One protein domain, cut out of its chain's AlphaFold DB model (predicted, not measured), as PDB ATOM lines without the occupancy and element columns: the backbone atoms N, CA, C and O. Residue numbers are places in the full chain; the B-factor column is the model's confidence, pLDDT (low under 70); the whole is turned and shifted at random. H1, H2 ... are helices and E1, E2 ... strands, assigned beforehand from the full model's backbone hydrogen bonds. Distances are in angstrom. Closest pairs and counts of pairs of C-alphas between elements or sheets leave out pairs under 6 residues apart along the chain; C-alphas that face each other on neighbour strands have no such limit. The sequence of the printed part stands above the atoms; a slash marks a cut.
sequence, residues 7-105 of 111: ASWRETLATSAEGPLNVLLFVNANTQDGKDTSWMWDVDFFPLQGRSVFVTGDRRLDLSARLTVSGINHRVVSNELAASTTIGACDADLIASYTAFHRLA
ATOM      1  N   ALA A   7      28.425   8.662 -17.618       72.88
ATOM      2  CA  ALA A   7      28.547   9.328 -16.324       72.88
ATOM      3  C   ALA A   7      29.922   9.131 -15.663       72.88
ATOM      4  O   ALA A   7      30.471  10.112 -15.177       72.88
ATOM      5  N   SER A   8      30.525   7.933 -15.702       76.38
ATOM      6  CA  SER A   8      31.864   7.742 -15.113       76.38
ATOM      7  C   SER A   8      32.930   8.481 -15.909       76.38
ATOM      8  O   SER A   8      33.873   9.005 -15.329       76.38
ATOM      9  N   TRP A   9      32.787   8.545 -17.235       83.12
ATOM     10  CA  TRP A   9      33.680   9.338 -18.076       83.12
ATOM     11  C   TRP A   9      33.537  10.826 -17.784       83.12
ATOM     12  O   TRP A   9      34.549  11.492 -17.607       83.12
ATOM     13  N   ARG A  10      32.309  11.340 -17.654       83.06
ATOM     14  CA  ARG A  10      32.076  12.738 -17.263       83.06
ATOM     15  C   ARG A  10      32.677  13.051 -15.894       83.06
ATOM     16  O   ARG A  10      33.389  14.039 -15.768       83.06
ATOM     17  N   GLU A  11      32.457  12.198 -14.899       82.56
ATOM     18  CA  GLU A  11      33.025  12.362 -13.555       82.56
ATOM     19  C   GLU A  11      34.560  12.299 -13.564       82.56
ATOM     20  O   GLU A  11      35.229  13.132 -12.950       82.56
ATOM     21  N   THR A  12      35.133  11.358 -14.319       84.44
ATOM     22  CA  THR A  12      36.588  11.216 -14.440       84.44
ATOM     23  C   THR A  12      37.202  12.415 -15.157       84.44
ATOM     24  O   THR A  12      38.229  12.921 -14.720       84.44
ATOM     25  N   LEU A  13      36.577  12.904 -16.231       86.56
ATOM     26  CA  LEU A  13      37.041  14.083 -16.967       86.56
ATOM     27  C   LEU A  13      36.920  15.357 -16.125       86.56
ATOM     28  O   LEU A  13      37.846  16.164 -16.134       86.56
ATOM     29  N   ALA A  14      35.839  15.505 -15.357       84.25
ATOM     30  CA  ALA A  14      35.679  16.605 -14.410       84.25
ATOM     31  C   ALA A  14      36.769  16.575 -13.329       84.25
ATOM     32  O   ALA A  14      37.417  17.585 -13.085       84.25
ATOM     33  N   THR A  15      37.048  15.404 -12.752       83.06
ATOM     34  CA  THR A  15      38.133  15.229 -11.769       83.06
ATOM     35  C   THR A  15      39.511  15.473 -12.391       83.06
ATOM     36  O   THR A  15      40.404  16.039 -11.765       83.06
ATOM     37  N   SER A  16      39.701  15.054 -13.642       83.00
ATOM     38  CA  SER A  16      40.949  15.227 -14.382       83.00
ATOM     39  C   SER A  16      41.198  16.682 -14.786       83.00
ATOM     40  O   SER A  16      42.343  17.022 -15.063       83.00
ATOM     41  N   ALA A  17      40.179  17.549 -14.813       82.50
ATOM     42  CA  ALA A  17      40.311  18.952 -15.220       82.50
ATOM     43  C   ALA A  17      41.360  19.730 -14.398       82.50
ATOM     44  O   ALA A  17      42.027  20.609 -14.934       82.50
ATOM     45  N   GLU A  18      41.552  19.365 -13.127       83.19
ATOM     46  CA  GLU A  18      42.568  19.939 -12.225       83.19
ATOM     47  C   GLU A  18      43.895  19.147 -12.227       83.19
ATOM     48  O   GLU A  18      44.782  19.367 -11.401       83.19
ATOM     49  N   GLY A  19      44.022  18.175 -13.131       83.50
ATOM     50  CA  GLY A  19      45.135  17.239 -13.238       83.50
ATOM     51  C   GLY A  19      46.291  17.705 -14.142       83.50
ATOM     52  O   GLY A  19      46.338  18.846 -14.601       83.50
ATOM     53  N   PRO A  20      47.265  16.815 -14.415       85.56
ATOM     54  CA  PRO A  20      48.454  17.112 -15.224       85.56
ATOM     55  C   PRO A  20      48.144  17.523 -16.672       85.56
ATOM     56  O   PRO A  20      47.126  17.155 -17.241       85.56
ATOM     57  N   LEU A  21      49.064  18.218 -17.347       90.25
ATOM     58  CA  LEU A  21      48.854  18.631 -18.747       90.25
ATOM     59  C   LEU A  21      48.719  17.462 -19.736       90.25
ATOM     60  O   LEU A  21      48.098  17.629 -20.784       90.25
ATOM     61  N   ASN A  22      49.297  16.299 -19.430       92.31
ATOM     62  CA  ASN A  22      49.254  15.130 -20.305       92.31
ATOM     63  C   ASN A  22      48.102  14.200 -19.917       92.31
ATOM     64  O   ASN A  22      47.928  13.874 -18.742       92.31
ATOM     65  N   VAL A  23      47.355  13.726 -20.912       92.38
ATOM     66  CA  VAL A  23      46.251  12.777 -20.726       92.38
ATOM     67  C   VAL A  23      46.384  11.649 -21.734       92.38
ATOM     68  O   VAL A  23      46.479  11.899 -22.932       92.38
ATOM     69  N   LEU A  24      46.351  10.408 -21.267       91.56
ATOM     70  CA  LEU A  24      46.234   9.221 -22.102       91.56
ATOM     71  C   LEU A  24      44.811   8.673 -21.988       91.56
ATOM     72  O   LEU A  24      44.385   8.224 -20.926       91.56
ATOM     73  N   LEU A  25      44.081   8.705 -23.097       91.00
ATOM     74  CA  LEU A  25      42.780   8.072 -23.236       91.00
ATOM     75  C   LEU A  25      42.940   6.696 -23.876       91.00
ATOM     76  O   LEU A  25      43.604   6.536 -24.905       91.00
ATOM     77  N   PHE A  26      42.289   5.708 -23.281       87.06
ATOM     78  CA  PHE A  26      42.401   4.315 -23.674       87.06
ATOM     79  C   PHE A  26      41.010   3.697 -23.819       87.06
ATOM     80  O   PHE A  26      40.251   3.638 -22.852       87.06
ATOM     81  N   VAL A  27      40.651   3.229 -25.020       82.88
ATOM     82  CA  VAL A  27      39.361   2.550 -25.232       82.88
ATOM     83  C   VAL A  27      39.543   1.206 -25.926       82.88
ATOM     84  O   VAL A  27      39.958   1.149 -27.084       82.88
ATOM     85  N   ASN A  28      39.162   0.137 -25.224       76.00
ATOM     86  CA  ASN A  28      39.213  -1.243 -25.704       76.00
ATOM     87  C   ASN A  28      37.867  -1.731 -26.233       76.00
ATOM     88  O   ASN A  28      36.801  -1.353 -25.744       76.00
ATOM     89  N   ALA A  29      37.923  -2.644 -27.197       68.06
ATOM     90  CA  ALA A  29      36.772  -3.327 -27.757       68.06
ATOM     91  C   ALA A  29      36.559  -4.657 -27.019       68.06
ATOM     92  O   ALA A  29      36.780  -5.728 -27.575       68.06
ATOM     93  N   ASN A  30      36.128  -4.615 -25.756       62.50
ATOM     94  CA  ASN A  30      35.852  -5.856 -25.025       62.50
ATOM     95  C   ASN A  30      34.719  -6.647 -25.702       62.50
ATOM     96  O   ASN A  30      33.703  -6.084 -26.109       62.50
ATOM     97  N   THR A  31      34.883  -7.964 -25.815       52.75
ATOM     98  CA  THR A  31      34.080  -8.871 -26.661       52.75
ATOM     99  C   THR A  31      32.579  -8.914 -26.359       52.75
ATOM    100  O   THR A  31      31.808  -9.295 -27.237       52.75
ATOM    101  N   GLN A  32      32.137  -8.491 -25.171       48.97
ATOM    102  CA  GLN A  32      30.709  -8.415 -24.823       48.97
ATOM    103  C   GLN A  32      30.025  -7.117 -25.265       48.97
ATOM    104  O   GLN A  32      28.816  -7.104 -25.467       48.97
ATOM    105  N   ASP A  33      30.787  -6.045 -25.472       50.19
ATOM    106  CA  ASP A  33      30.245  -4.685 -25.544       50.19
ATOM    107  C   ASP A  33      30.877  -3.809 -26.624       50.19
ATOM    108  O   ASP A  33      30.380  -2.719 -26.915       50.19
ATOM    109  N   GLY A  34      31.946  -4.299 -27.250       54.94
ATOM    110  CA  GLY A  34      32.820  -3.530 -28.113       54.94
ATOM    111  C   GLY A  34      32.121  -2.953 -29.331       54.94
ATOM    112  O   GLY A  34      32.605  -1.970 -29.851       54.94
ATOM    113  N   LYS A  35      30.994  -3.481 -29.818       62.66
ATOM    114  CA  LYS A  35      30.380  -2.946 -31.048       62.66
ATOM    115  C   LYS A  35      29.854  -1.519 -30.894       62.66
ATOM    116  O   LYS A  35      30.053  -0.723 -31.808       62.66
ATOM    117  N   ASP A  36      29.236  -1.200 -29.762       73.81
ATOM    118  CA  ASP A  36      28.540   0.071 -29.594       73.81
ATOM    119  C   ASP A  36      29.449   1.146 -28.980       73.81
ATOM    120  O   ASP A  36      29.815   1.090 -27.806       73.81
ATOM    121  N   THR A  37      29.806   2.127 -29.807       77.12
ATOM    122  CA  THR A  37      30.622   3.303 -29.445       77.12
ATOM    123  C   THR A  37      29.797   4.587 -29.397       77.12
ATOM    124  O   THR A  37      30.358   5.665 -29.205       77.12
ATOM    125  N   SER A  38      28.466   4.492 -29.523       82.25
ATOM    126  CA  SER A  38      27.567   5.652 -29.499       82.25
ATOM    127  C   SER A  38      27.705   6.472 -28.213       82.25
ATOM    128  O   SER A  38      27.684   7.695 -28.265       82.25
ATOM    129  N   TRP A  39      27.987   5.814 -27.087       83.06
ATOM    130  CA  TRP A  39      28.190   6.449 -25.781       83.06
ATOM    131  C   TRP A  39      29.280   7.537 -25.775       83.06
ATOM    132  O   TRP A  39      29.210   8.462 -24.968       83.06
ATOM    133  N   MET A  40      30.282   7.458 -26.665       85.75
ATOM    134  CA  MET A  40      31.324   8.488 -26.788       85.75
ATOM    135  C   MET A  40      30.733   9.844 -27.187       85.75
ATOM    136  O   MET A  40      31.270  10.893 -26.834       85.75
ATOM    137  N   TRP A  41      29.624   9.835 -27.923       87.50
ATOM    138  CA  TRP A  41      28.938  11.044 -28.366       87.50
ATOM    139  C   TRP A  41      28.206  11.750 -27.229       87.50
ATOM    140  O   TRP A  41      28.108  12.972 -27.254       87.50
ATOM    141  N   ASP A  42      27.821  11.014 -26.187       87.50
ATOM    142  CA  ASP A  42      27.190  11.581 -24.996       87.50
ATOM    143  C   ASP A  42      28.206  12.189 -24.011       87.50
ATOM    144  O   ASP A  42      27.824  12.912 -23.088       87.50
ATOM    145  N   VAL A  43      29.503  11.904 -24.154       87.94
ATOM    146  CA  VAL A  43      30.548  12.423 -23.257       87.94
ATOM    147  C   VAL A  43      30.978  13.828 -23.675       87.94
ATOM    148  O   VAL A  43      31.254  14.093 -24.850       87.94
ATOM    149  N   ASP A  44      31.064  14.720 -22.685       90.31
ATOM    150  CA  ASP A  44      31.652  16.045 -22.845       90.31
ATOM    151  C   ASP A  44      33.171  15.980 -22.635       90.31
ATOM    152  O   ASP A  44      33.648  15.694 -21.537       90.31
ATOM    153  N   PHE A  45      33.923  16.234 -23.707       92.00
ATOM    154  CA  PHE A  45      35.387  16.250 -23.710       92.00
ATOM    155  C   PHE A  45      35.980  17.655 -23.551       92.00
ATOM    156  O   PHE A  45      37.203  17.794 -23.569       92.00
ATOM    157  N   PHE A  46      35.152  18.691 -23.376       91.44
ATOM    158  CA  PHE A  46      35.609  20.065 -23.158       91.44
ATOM    159  C   PHE A  46      36.664  20.213 -22.042       91.44
ATOM    160  O   PHE A  46      37.621  20.957 -22.256       91.44
ATOM    161  N   PRO A  47      36.621  19.454 -20.920       91.44
ATOM    162  CA  PRO A  47      37.673  19.501 -19.894       91.44
ATOM    163  C   PRO A  47      39.094  19.146 -20.373       91.44
ATOM    164  O   PRO A  47      40.065  19.343 -19.644       91.44
ATOM    165  N   LEU A  48      39.246  18.594 -21.582       92.94
ATOM    166  CA  LEU A  48      40.545  18.295 -22.189       92.94
ATOM    167  C   LEU A  48      41.109  19.446 -23.032       92.94
ATOM    168  O   LEU A  48      42.218  19.332 -23.559       92.94
ATOM    169  N   GLN A  49      40.367  20.539 -23.207       93.25
ATOM    170  CA  GLN A  49      40.815  21.649 -24.035       93.25
ATOM    171  C   GLN A  49      42.123  22.246 -23.494       93.25
ATOM    172  O   GLN A  49      42.272  22.501 -22.303       93.25
ATOM    173  N   GLY A  50      43.095  22.449 -24.387       90.81
ATOM    174  CA  GLY A  50      44.420  22.963 -24.028       90.81
ATOM    175  C   GLY A  50      45.374  21.931 -23.411       90.81
ATOM    176  O   GLY A  50      46.512  22.283 -23.109       90.81
ATOM    177  N   ARG A  51      44.956  20.666 -23.254       92.50
ATOM    178  CA  ARG A  51      45.802  19.575 -22.739       92.50
ATOM    179  C   ARG A  51      46.440  18.764 -23.867       92.50
ATOM    180  O   ARG A  51      45.944  18.713 -24.993       92.50
ATOM    181  N   SER A  52      47.545  18.096 -23.547       93.50
ATOM    182  CA  SER A  52      48.233  17.159 -24.438       93.50
ATOM    183  C   SER A  52      47.558  15.792 -24.362       93.50
ATOM    184  O   SER A  52      47.877  14.982 -23.490       93.50
ATOM    185  N   VAL A  53      46.603  15.546 -25.260       95.38
ATOM    186  CA  VAL A  53      45.811  14.308 -25.275       95.38
ATOM    187  C   VAL A  53      46.428  13.264 -26.207       95.38
ATOM    188  O   VAL A  53      46.672  13.514 -27.388       95.38
ATOM    189  N   PHE A  54      46.615  12.057 -25.693       95.25
ATOM    190  CA  PHE A  54      47.052  10.873 -26.425       95.25
ATOM    191  C   PHE A  54      45.929   9.842 -26.434       95.25
ATOM    192  O   PHE A  54      45.249   9.665 -25.429       95.25
ATOM    193  N   VAL A  55      45.726   9.156 -27.556       94.31
ATOM    194  CA  VAL A  55      44.627   8.195 -27.727       94.31
ATOM    195  C   VAL A  55      45.166   6.855 -28.209       94.31
ATOM    196  O   VAL A  55      45.882   6.796 -29.208       94.31
ATOM    197  N   THR A  56      44.795   5.773 -27.527       91.62
ATOM    198  CA  THR A  56      45.184   4.400 -27.879       91.62
ATOM    199  C   THR A  56      44.073   3.388 -27.538       91.62
ATOM    200  O   THR A  56      42.982   3.768 -27.109       91.62
ATOM    201  N   GLY A  57      44.334   2.099 -27.771       87.62
ATOM    202  CA  GLY A  57      43.380   0.996 -27.624       87.62
ATOM    203  C   GLY A  57      42.684   0.631 -28.938       87.62
ATOM    204  O   GLY A  57      42.898   1.268 -29.977       87.62
ATOM    205  N   ASP A  58      41.841  -0.400 -28.899       86.50
ATOM    206  CA  ASP A  58      41.166  -0.951 -30.086       86.50
ATOM    207  C   ASP A  58      40.259   0.066 -30.793       86.50
ATOM    208  O   ASP A  58      40.071   0.000 -32.007       86.50
ATOM    209  N   ARG A  59      39.690   1.020 -30.042       88.56
ATOM    210  CA  ARG A  59      38.757   2.047 -30.549       88.56
ATOM    211  C   ARG A  59      39.358   3.440 -30.590       88.56
ATOM    212  O   ARG A  59      38.642   4.438 -30.599       88.56
ATOM    213  N   ARG A  60      40.689   3.516 -30.683       91.19
ATOM    214  CA  ARG A  60      41.424   4.784 -30.788       91.19
ATOM    215  C   ARG A  60      40.964   5.667 -31.948       91.19
ATOM    216  O   ARG A  60      40.994   6.884 -31.817       91.19
ATOM    217  N   LEU A  61      40.543   5.070 -33.067       93.06
ATOM    218  CA  LEU A  61      40.089   5.819 -34.242       93.06
ATOM    219  C   LEU A  61      38.686   6.403 -34.047       93.06
ATOM    220  O   LEU A  61      38.476   7.565 -34.378       93.06
ATOM    221  N   ASP A  62      37.764   5.650 -33.443       91.50
ATOM    222  CA  ASP A  62      36.423   6.156 -33.121       91.50
ATOM    223  C   ASP A  62      36.507   7.314 -32.118       91.50
ATOM    224  O   ASP A  62      35.896   8.368 -32.304       91.50
ATOM    225  N   LEU A  63      37.346   7.156 -31.088       91.44
ATOM    226  CA  LEU A  63      37.588   8.208 -30.109       91.44
ATOM    227  C   LEU A  63      38.286   9.424 -30.740       91.44
ATOM    228  O   LEU A  63      37.915  10.558 -30.453       91.44
ATOM    229  N   SER A  64      39.251   9.211 -31.637       95.44
ATOM    230  CA  SER A  64      39.903  10.290 -32.390       95.44
ATOM    231  C   SER A  64      38.904  11.084 -33.239       95.44
ATOM    232  O   SER A  64      38.894  12.318 -33.194       95.44
ATOM    233  N   ALA A  65      37.999  10.402 -33.945       94.75
ATOM    234  CA  ALA A  65      36.933  11.052 -34.701       94.75
ATOM    235  C   ALA A  65      36.031  11.888 -33.779       94.75
ATOM    236  O   ALA A  65      35.761  13.058 -34.062       94.75
ATOM    237  N   ARG A  66      35.639  11.335 -32.627       94.31
ATOM    238  CA  ARG A  66      34.824  12.042 -31.633       94.31
ATOM    239  C   ARG A  66      35.512  13.295 -31.080       94.31
ATOM    240  O   ARG A  66      34.864  14.339 -30.990       94.31
ATOM    241  N   LEU A  67      36.793  13.210 -30.717       95.69
ATOM    242  CA  LEU A  67      37.576  14.344 -30.210       95.69
ATOM    243  C   LEU A  67      37.766  15.426 -31.272       95.69
ATOM    244  O   LEU A  67      37.680  16.610 -30.951       95.69
ATOM    245  N   THR A  68      37.956  15.021 -32.532       96.12
ATOM    246  CA  THR A  68      38.040  15.939 -33.677       96.12
ATOM    247  C   THR A  68      36.771  16.778 -33.791       96.12
ATOM    248  O   THR A  68      36.857  17.997 -33.907       96.12
ATOM    249  N   VAL A  69      35.590  16.158 -33.677       95.19
ATOM    250  CA  VAL A  69      34.308  16.887 -33.692       95.19
ATOM    251  C   VAL A  69      34.178  17.845 -32.504       95.19
ATOM    252  O   VAL A  69      33.621  18.928 -32.652       95.19
ATOM    253  N   SER A  70      34.730  17.495 -31.339       93.69
ATOM    254  CA  SER A  70      34.789  18.392 -30.175       93.69
ATOM    255  C   SER A  70      35.874  19.475 -30.257       93.69
ATOM    256  O   SER A  70      36.005  20.252 -29.316       93.69
ATOM    257  N   GLY A  71      36.672  19.538 -31.330       95.31
ATOM    258  CA  GLY A  71      37.772  20.500 -31.451       95.31
ATOM    259  C   GLY A  71      38.921  20.264 -30.462       95.31
ATOM    260  O   GLY A  71      39.684  21.184 -30.169       95.31
ATOM    261  N   ILE A  72      39.051  19.047 -29.924       96.00
ATOM    262  CA  ILE A  72      40.106  18.694 -28.970       96.00
ATOM    263  C   ILE A  72      41.338  18.220 -29.735       96.00
ATOM    264  O   ILE A  72      41.300  17.207 -30.438       96.00
ATOM    265  N   ASN A  73      42.451  18.931 -29.560       95.62
ATOM    266  CA  ASN A  73      43.743  18.517 -30.098       95.62
ATOM    267  C   ASN A  73      44.204  17.221 -29.426       95.62
ATOM    268  O   ASN A  73      44.248  17.127 -28.202       95.62
ATOM    269  N   HIS A  74      44.562  16.226 -30.233       96.56
ATOM    270  CA  HIS A  74      44.990  14.925 -29.737       96.56
ATOM    271  C   HIS A  74      45.939  14.233 -30.718       96.56
ATOM    272  O   HIS A  74      46.002  14.569 -31.903       96.56
ATOM    273  N   ARG A  75      46.673  13.232 -30.225       96.62
ATOM    274  CA  ARG A  75      47.536  12.359 -31.027       96.62
ATOM    275  C   ARG A  75      47.140  10.902 -30.837       96.62
ATOM    276  O   ARG A  75      47.121  10.399 -29.716       96.62
ATOM    277  N   VAL A  76      46.893  10.202 -31.939       96.06
ATOM    278  CA  VAL A  76      46.716   8.747 -31.916       96.06
ATOM    279  C   VAL A  76      48.085   8.077 -31.804       96.06
ATOM    280  O   VAL A  76      49.004   8.400 -32.556       96.06
ATOM    281  N   VAL A  77      48.222   7.142 -30.868       94.31
ATOM    282  CA  VAL A  77      49.438   6.350 -30.647       94.31
ATOM    283  C   VAL A  77      49.122   4.859 -30.729       94.31
ATOM    284  O   VAL A  77      47.973   4.433 -30.604       94.31
ATOM    285  N   SER A  78      50.141   4.048 -31.018       89.12
ATOM    286  CA  SER A  78      49.959   2.621 -31.298       89.12
ATOM    287  C   SER A  78      49.621   1.796 -30.056       89.12
ATOM    288  O   SER A  78      48.889   0.817 -30.177       89.12
ATOM    289  N   ASN A  79      50.186   2.166 -28.906       85.12
ATOM    290  CA  ASN A  79      50.024   1.514 -27.606       85.12
ATOM    291  C   ASN A  79      50.500   2.452 -26.475       85.12
ATOM    292  O   ASN A  79      51.025   3.542 -26.716       85.12
ATOM    293  N   GLU A  80      50.331   2.009 -25.236       83.19
ATOM    294  CA  GLU A  80      50.688   2.714 -24.004       83.19
ATOM    295  C   GLU A  80      52.195   2.962 -23.887       83.19
ATOM    296  O   GLU A  80      52.604   3.992 -23.359       83.19
ATOM    297  N   LEU A  81      53.034   2.069 -24.427       84.06
ATOM    298  CA  LEU A  81      54.489   2.249 -24.441       84.06
ATOM    299  C   LEU A  81      54.913   3.401 -25.367       84.06
ATOM    300  O   LEU A  81      55.803   4.187 -25.040       84.06
ATOM    301  N   ALA A  82      54.260   3.543 -26.520       86.19
ATOM    302  CA  ALA A  82      54.478   4.680 -27.410       86.19
ATOM    303  C   ALA A  82      53.993   5.992 -26.769       86.19
ATOM    304  O   ALA A  82      54.653   7.028 -26.893       86.19
ATOM    305  N   ALA A  83      52.871   5.940 -26.041       84.19
ATOM    306  CA  ALA A  83      52.373   7.072 -25.269       84.19
ATOM    307  C   ALA A  83      53.374   7.491 -24.183       84.19
ATOM    308  O   ALA A  83      53.758   8.655 -24.127       84.19
ATOM    309  N   SER A  84      53.856   6.544 -23.372       84.25
ATOM    310  CA  SER A  84      54.798   6.817 -22.282       84.25
ATOM    311  C   SER A  84      56.134   7.352 -22.792       84.25
ATOM    312  O   SER A  84      56.681   8.286 -22.215       84.25
ATOM    313  N   THR A  85      56.617   6.846 -23.929       86.38
ATOM    314  CA  THR A  85      57.822   7.371 -24.590       86.38
ATOM    315  C   THR A  85      57.633   8.821 -25.041       86.38
ATOM    316  O   THR A  85      58.562   9.618 -24.950       86.38
ATOM    317  N   THR A  86      56.431   9.181 -25.502       83.56
ATOM    318  CA  THR A  86      56.123  10.547 -25.958       83.56
ATOM    319  C   THR A  86      55.910  11.512 -24.791       83.56
ATOM    320  O   THR A  86      56.345  12.658 -24.863       83.56
ATOM    321  N   ILE A  87      55.251  11.056 -23.722       85.06
ATOM    322  CA  ILE A  87      55.005  11.828 -22.495       85.06
ATOM    323  C   ILE A  87      56.312  12.040 -21.713       85.06
ATOM    324  O   ILE A  87      56.512  13.090 -21.105       85.06
ATOM    325  N   GLY A  88      57.220  11.060 -21.736       82.19
ATOM    326  CA  GLY A  88      58.474  11.099 -20.991       82.19
ATOM    327  C   GLY A  88      58.269  10.959 -19.479       82.19
ATOM    328  O   GLY A  88      57.335  10.312 -19.015       82.19
ATOM    329  N   ALA A  89      59.159  11.563 -18.685       76.44
ATOM    330  CA  ALA A  89      59.131  11.503 -17.216       76.44
ATOM    331  C   ALA A  89      58.171  12.530 -16.570       76.44
ATOM    332  O   ALA A  89      58.432  13.018 -15.467       76.44
ATOM    333  N   CYS A  90      57.096  12.891 -17.270       77.81
ATOM    334  CA  CYS A  90      56.094  13.854 -16.823       77.81
ATOM    335  C   CYS A  90      54.858  13.145 -16.260       77.81
ATOM    336  O   CYS A  90      54.520  12.042 -16.689       77.81
ATOM    337  N   ASP A  91      54.163  13.801 -15.330       82.25
ATOM    338  CA  ASP A  91      52.894  13.293 -14.813       82.25
ATOM    339  C   ASP A  91      51.831  13.277 -15.927       82.25
ATOM    340  O   ASP A  91      51.792  14.168 -16.790       82.25
ATOM    341  N   ALA A  92      50.974  12.253 -15.907       84.19
ATOM    342  CA  ALA A  92      49.880  12.083 -16.853       84.19
ATOM    343  C   ALA A  92      48.674  11.394 -16.205       84.19
ATOM    344  O   ALA A  92      48.826  10.487 -15.382       84.19
ATOM    345  N   ASP A  93      47.475  11.795 -16.623       86.75
ATOM    346  CA  ASP A  93      46.249  11.074 -16.287       86.75
ATOM    347  C   ASP A  93      46.022   9.946 -17.298       86.75
ATOM    348  O   ASP A  93      46.093  10.174 -18.506       86.75
ATOM    349  N   LEU A  94      45.719   8.737 -16.817       85.62
ATOM    350  CA  LEU A  94      45.260   7.625 -17.651       85.62
ATOM    351  C   LEU A  94      43.766   7.396 -17.410       85.62
ATOM    352  O   LEU A  94      43.343   7.050 -16.304       85.62
ATOM    353  N   ILE A  95      42.974   7.568 -18.466       85.81
ATOM    354  CA  ILE A  95      41.524   7.370 -18.458       85.81
ATOM    355  C   ILE A  95      41.207   6.223 -19.416       85.81
ATOM    356  O   ILE A  95      41.367   6.355 -20.630       85.81
ATOM    357  N   ALA A  96      40.770   5.091 -18.866       78.31
ATOM    358  CA  ALA A  96      40.539   3.866 -19.619       78.31
ATOM    359  C   ALA A  96      39.070   3.417 -19.578       78.31
ATOM    360  O   ALA A  96      38.383   3.527 -18.562       78.31
ATOM    361  N   SER A  97      38.577   2.853 -20.685       69.25
ATOM    362  CA  SER A  97      37.306   2.131 -20.688       69.25
ATOM    363  C   SER A  97      37.500   0.761 -20.032       69.25
ATOM    364  O   SER A  97      38.336  -0.024 -20.477       69.25
ATOM    365  N   TYR A  98      36.682   0.445 -19.027       56.75
ATOM    366  CA  TYR A  98      36.560  -0.884 -18.408       56.75
ATOM    367  C   TYR A  98      37.713  -1.360 -17.501       56.75
ATOM    368  O   TYR A  98      37.586  -2.374 -16.821       56.75
ATOM    369  N   THR A  99      38.805  -0.620 -17.388       44.06
ATOM    370  CA  THR A  99      39.826  -0.851 -16.355       44.06
ATOM    371  C   THR A  99      40.165   0.487 -15.716       44.06
ATOM    372  O   THR A  99      39.981   1.530 -16.333       44.06
ATOM    373  N   ALA A 100      40.476   0.453 -14.427       44.22
ATOM    374  CA  ALA A 100      40.353   1.573 -13.508       44.22
ATOM    375  C   ALA A 100      41.054   2.871 -13.956       44.22
ATOM    376  O   ALA A 100      42.057   2.859 -14.666       44.22
ATOM    377  N   PHE A 101      40.538   4.003 -13.466       45.69
ATOM    378  CA  PHE A 101      41.311   5.239 -13.389       45.69
ATOM    379  C   PHE A 101      42.615   4.941 -12.640       45.69
ATOM    380  O   PHE A 101      42.597   4.575 -11.463       45.69
ATOM    381  N   HIS A 102      43.744   5.077 -13.327       51.53
ATOM    382  CA  HIS A 102      45.062   4.915 -12.736       51.53
ATOM    383  C   HIS A 102      45.812   6.232 -12.907       51.53
ATOM    384  O   HIS A 102      46.165   6.623 -14.014       51.53
ATOM    385  N   ARG A 103      46.083   6.936 -11.808       43.38
ATOM    386  CA  ARG A 103      47.031   8.051 -11.842       43.38
ATOM    387  C   ARG A 103      48.430   7.457 -11.985       43.38
ATOM    388  O   ARG A 103      48.903   6.780 -11.071       43.38
ATOM    389  N   LEU A 104      49.088   7.693 -13.118       47.91
ATOM    390  CA  LEU A 104      50.496   7.339 -13.291       47.91
ATOM    391  C   LEU A 104      51.334   8.344 -12.489       47.91
ATOM    392  O   LEU A 104      51.745   9.379 -13.003       47.91
ATOM    393  N   ALA A 105      51.535   8.066 -11.201       42.72
ATOM    394  CA  ALA A 105      52.478   8.804 -10.368       42.72
ATOM    395  C   ALA A 105      53.887   8.214 -10.537       42.72
ATOM    396  O   ALA A 105      54.054   6.996 -10.536       42.72
TER     397      ALA A 105
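Overview. This is residues 7 to 105 of the 111 residues of the protein "Unannotated protein" of freshwater metagenome (UniProt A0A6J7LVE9). A twisted five-stranded sheet is the middle layer of three, with H1 and H3 over one face and H4 over the other; the short H2 lies off the sheet. The printed part has 99 residues, mixed helices and strands, in the order H1 E1 H2 E2 H3 E3 H4 E4 E5. The mixed sheet runs E3 E2 E1 E4 E5. The whole is compact, radius of gyration of the C-alphas 12.4 A, spanning 35 by 25 by 23 A.

Arrangement. E1, residues 22 to 26, is parallel to E2, residues 52 to 56 (N 25 and O 54, 2.8 A), and to E4, residues 92 to 96 (N 24 and O 93, 2.8 A). Edge strand E3, residues 74 to 76, is parallel to E2 (N 55 and O 75, 2.9 A). Edge strand E5, residues 102 to 104, forms an antiparallel hairpin with E4, with no N and O within hydrogen-bond range. H3, residues 60 to 69, is over E3 and E2, height over the sheet 8.9 A; its closest C-alphas to E3 are Arg 60 and Val 76, 6.7 A. H1, residues 7 to 16, on the same face, is over E4 at 10.1 A. H4, residues 80 to 87, on the opposite face, is over E1 at 8.7 A. H2, residues 39 to 42, only just touches H3, with 3 pairs of C-alphas within 8 A, closest Trp 41 and Arg 66, 6.8 A. Strand-helix-strand units, parallel neighbour strands joined through a helix, are E1 H2 E2 and E2 H3 E3; E3 H4 E4 is split, with E2 and E1 between; each crossover is right-handed. Every O i to N i+4 pair is within hydrogen-bond range in H1, H3 and H4; H2 is too short for one.

Along the chain. H1 begins at C-alpha 7 (28.547, 9.328, -16.324) and is 13.9 A long; H3 is 14.3 A, E2 13.6 A, E1 13.2 A, E4 12.7 A and H4 10.2 A. E5 ends at C-alpha 104 (50.496, 7.339, -13.291).

Size, cuts and confidence. The farthest C-alphas, Gln 32 and Ala 89, are 35.5 A apart. The printed part has no cut; the link E1 to H2 is long. pLDDT is under 70 at residues 29 to 35 and 97 to 105.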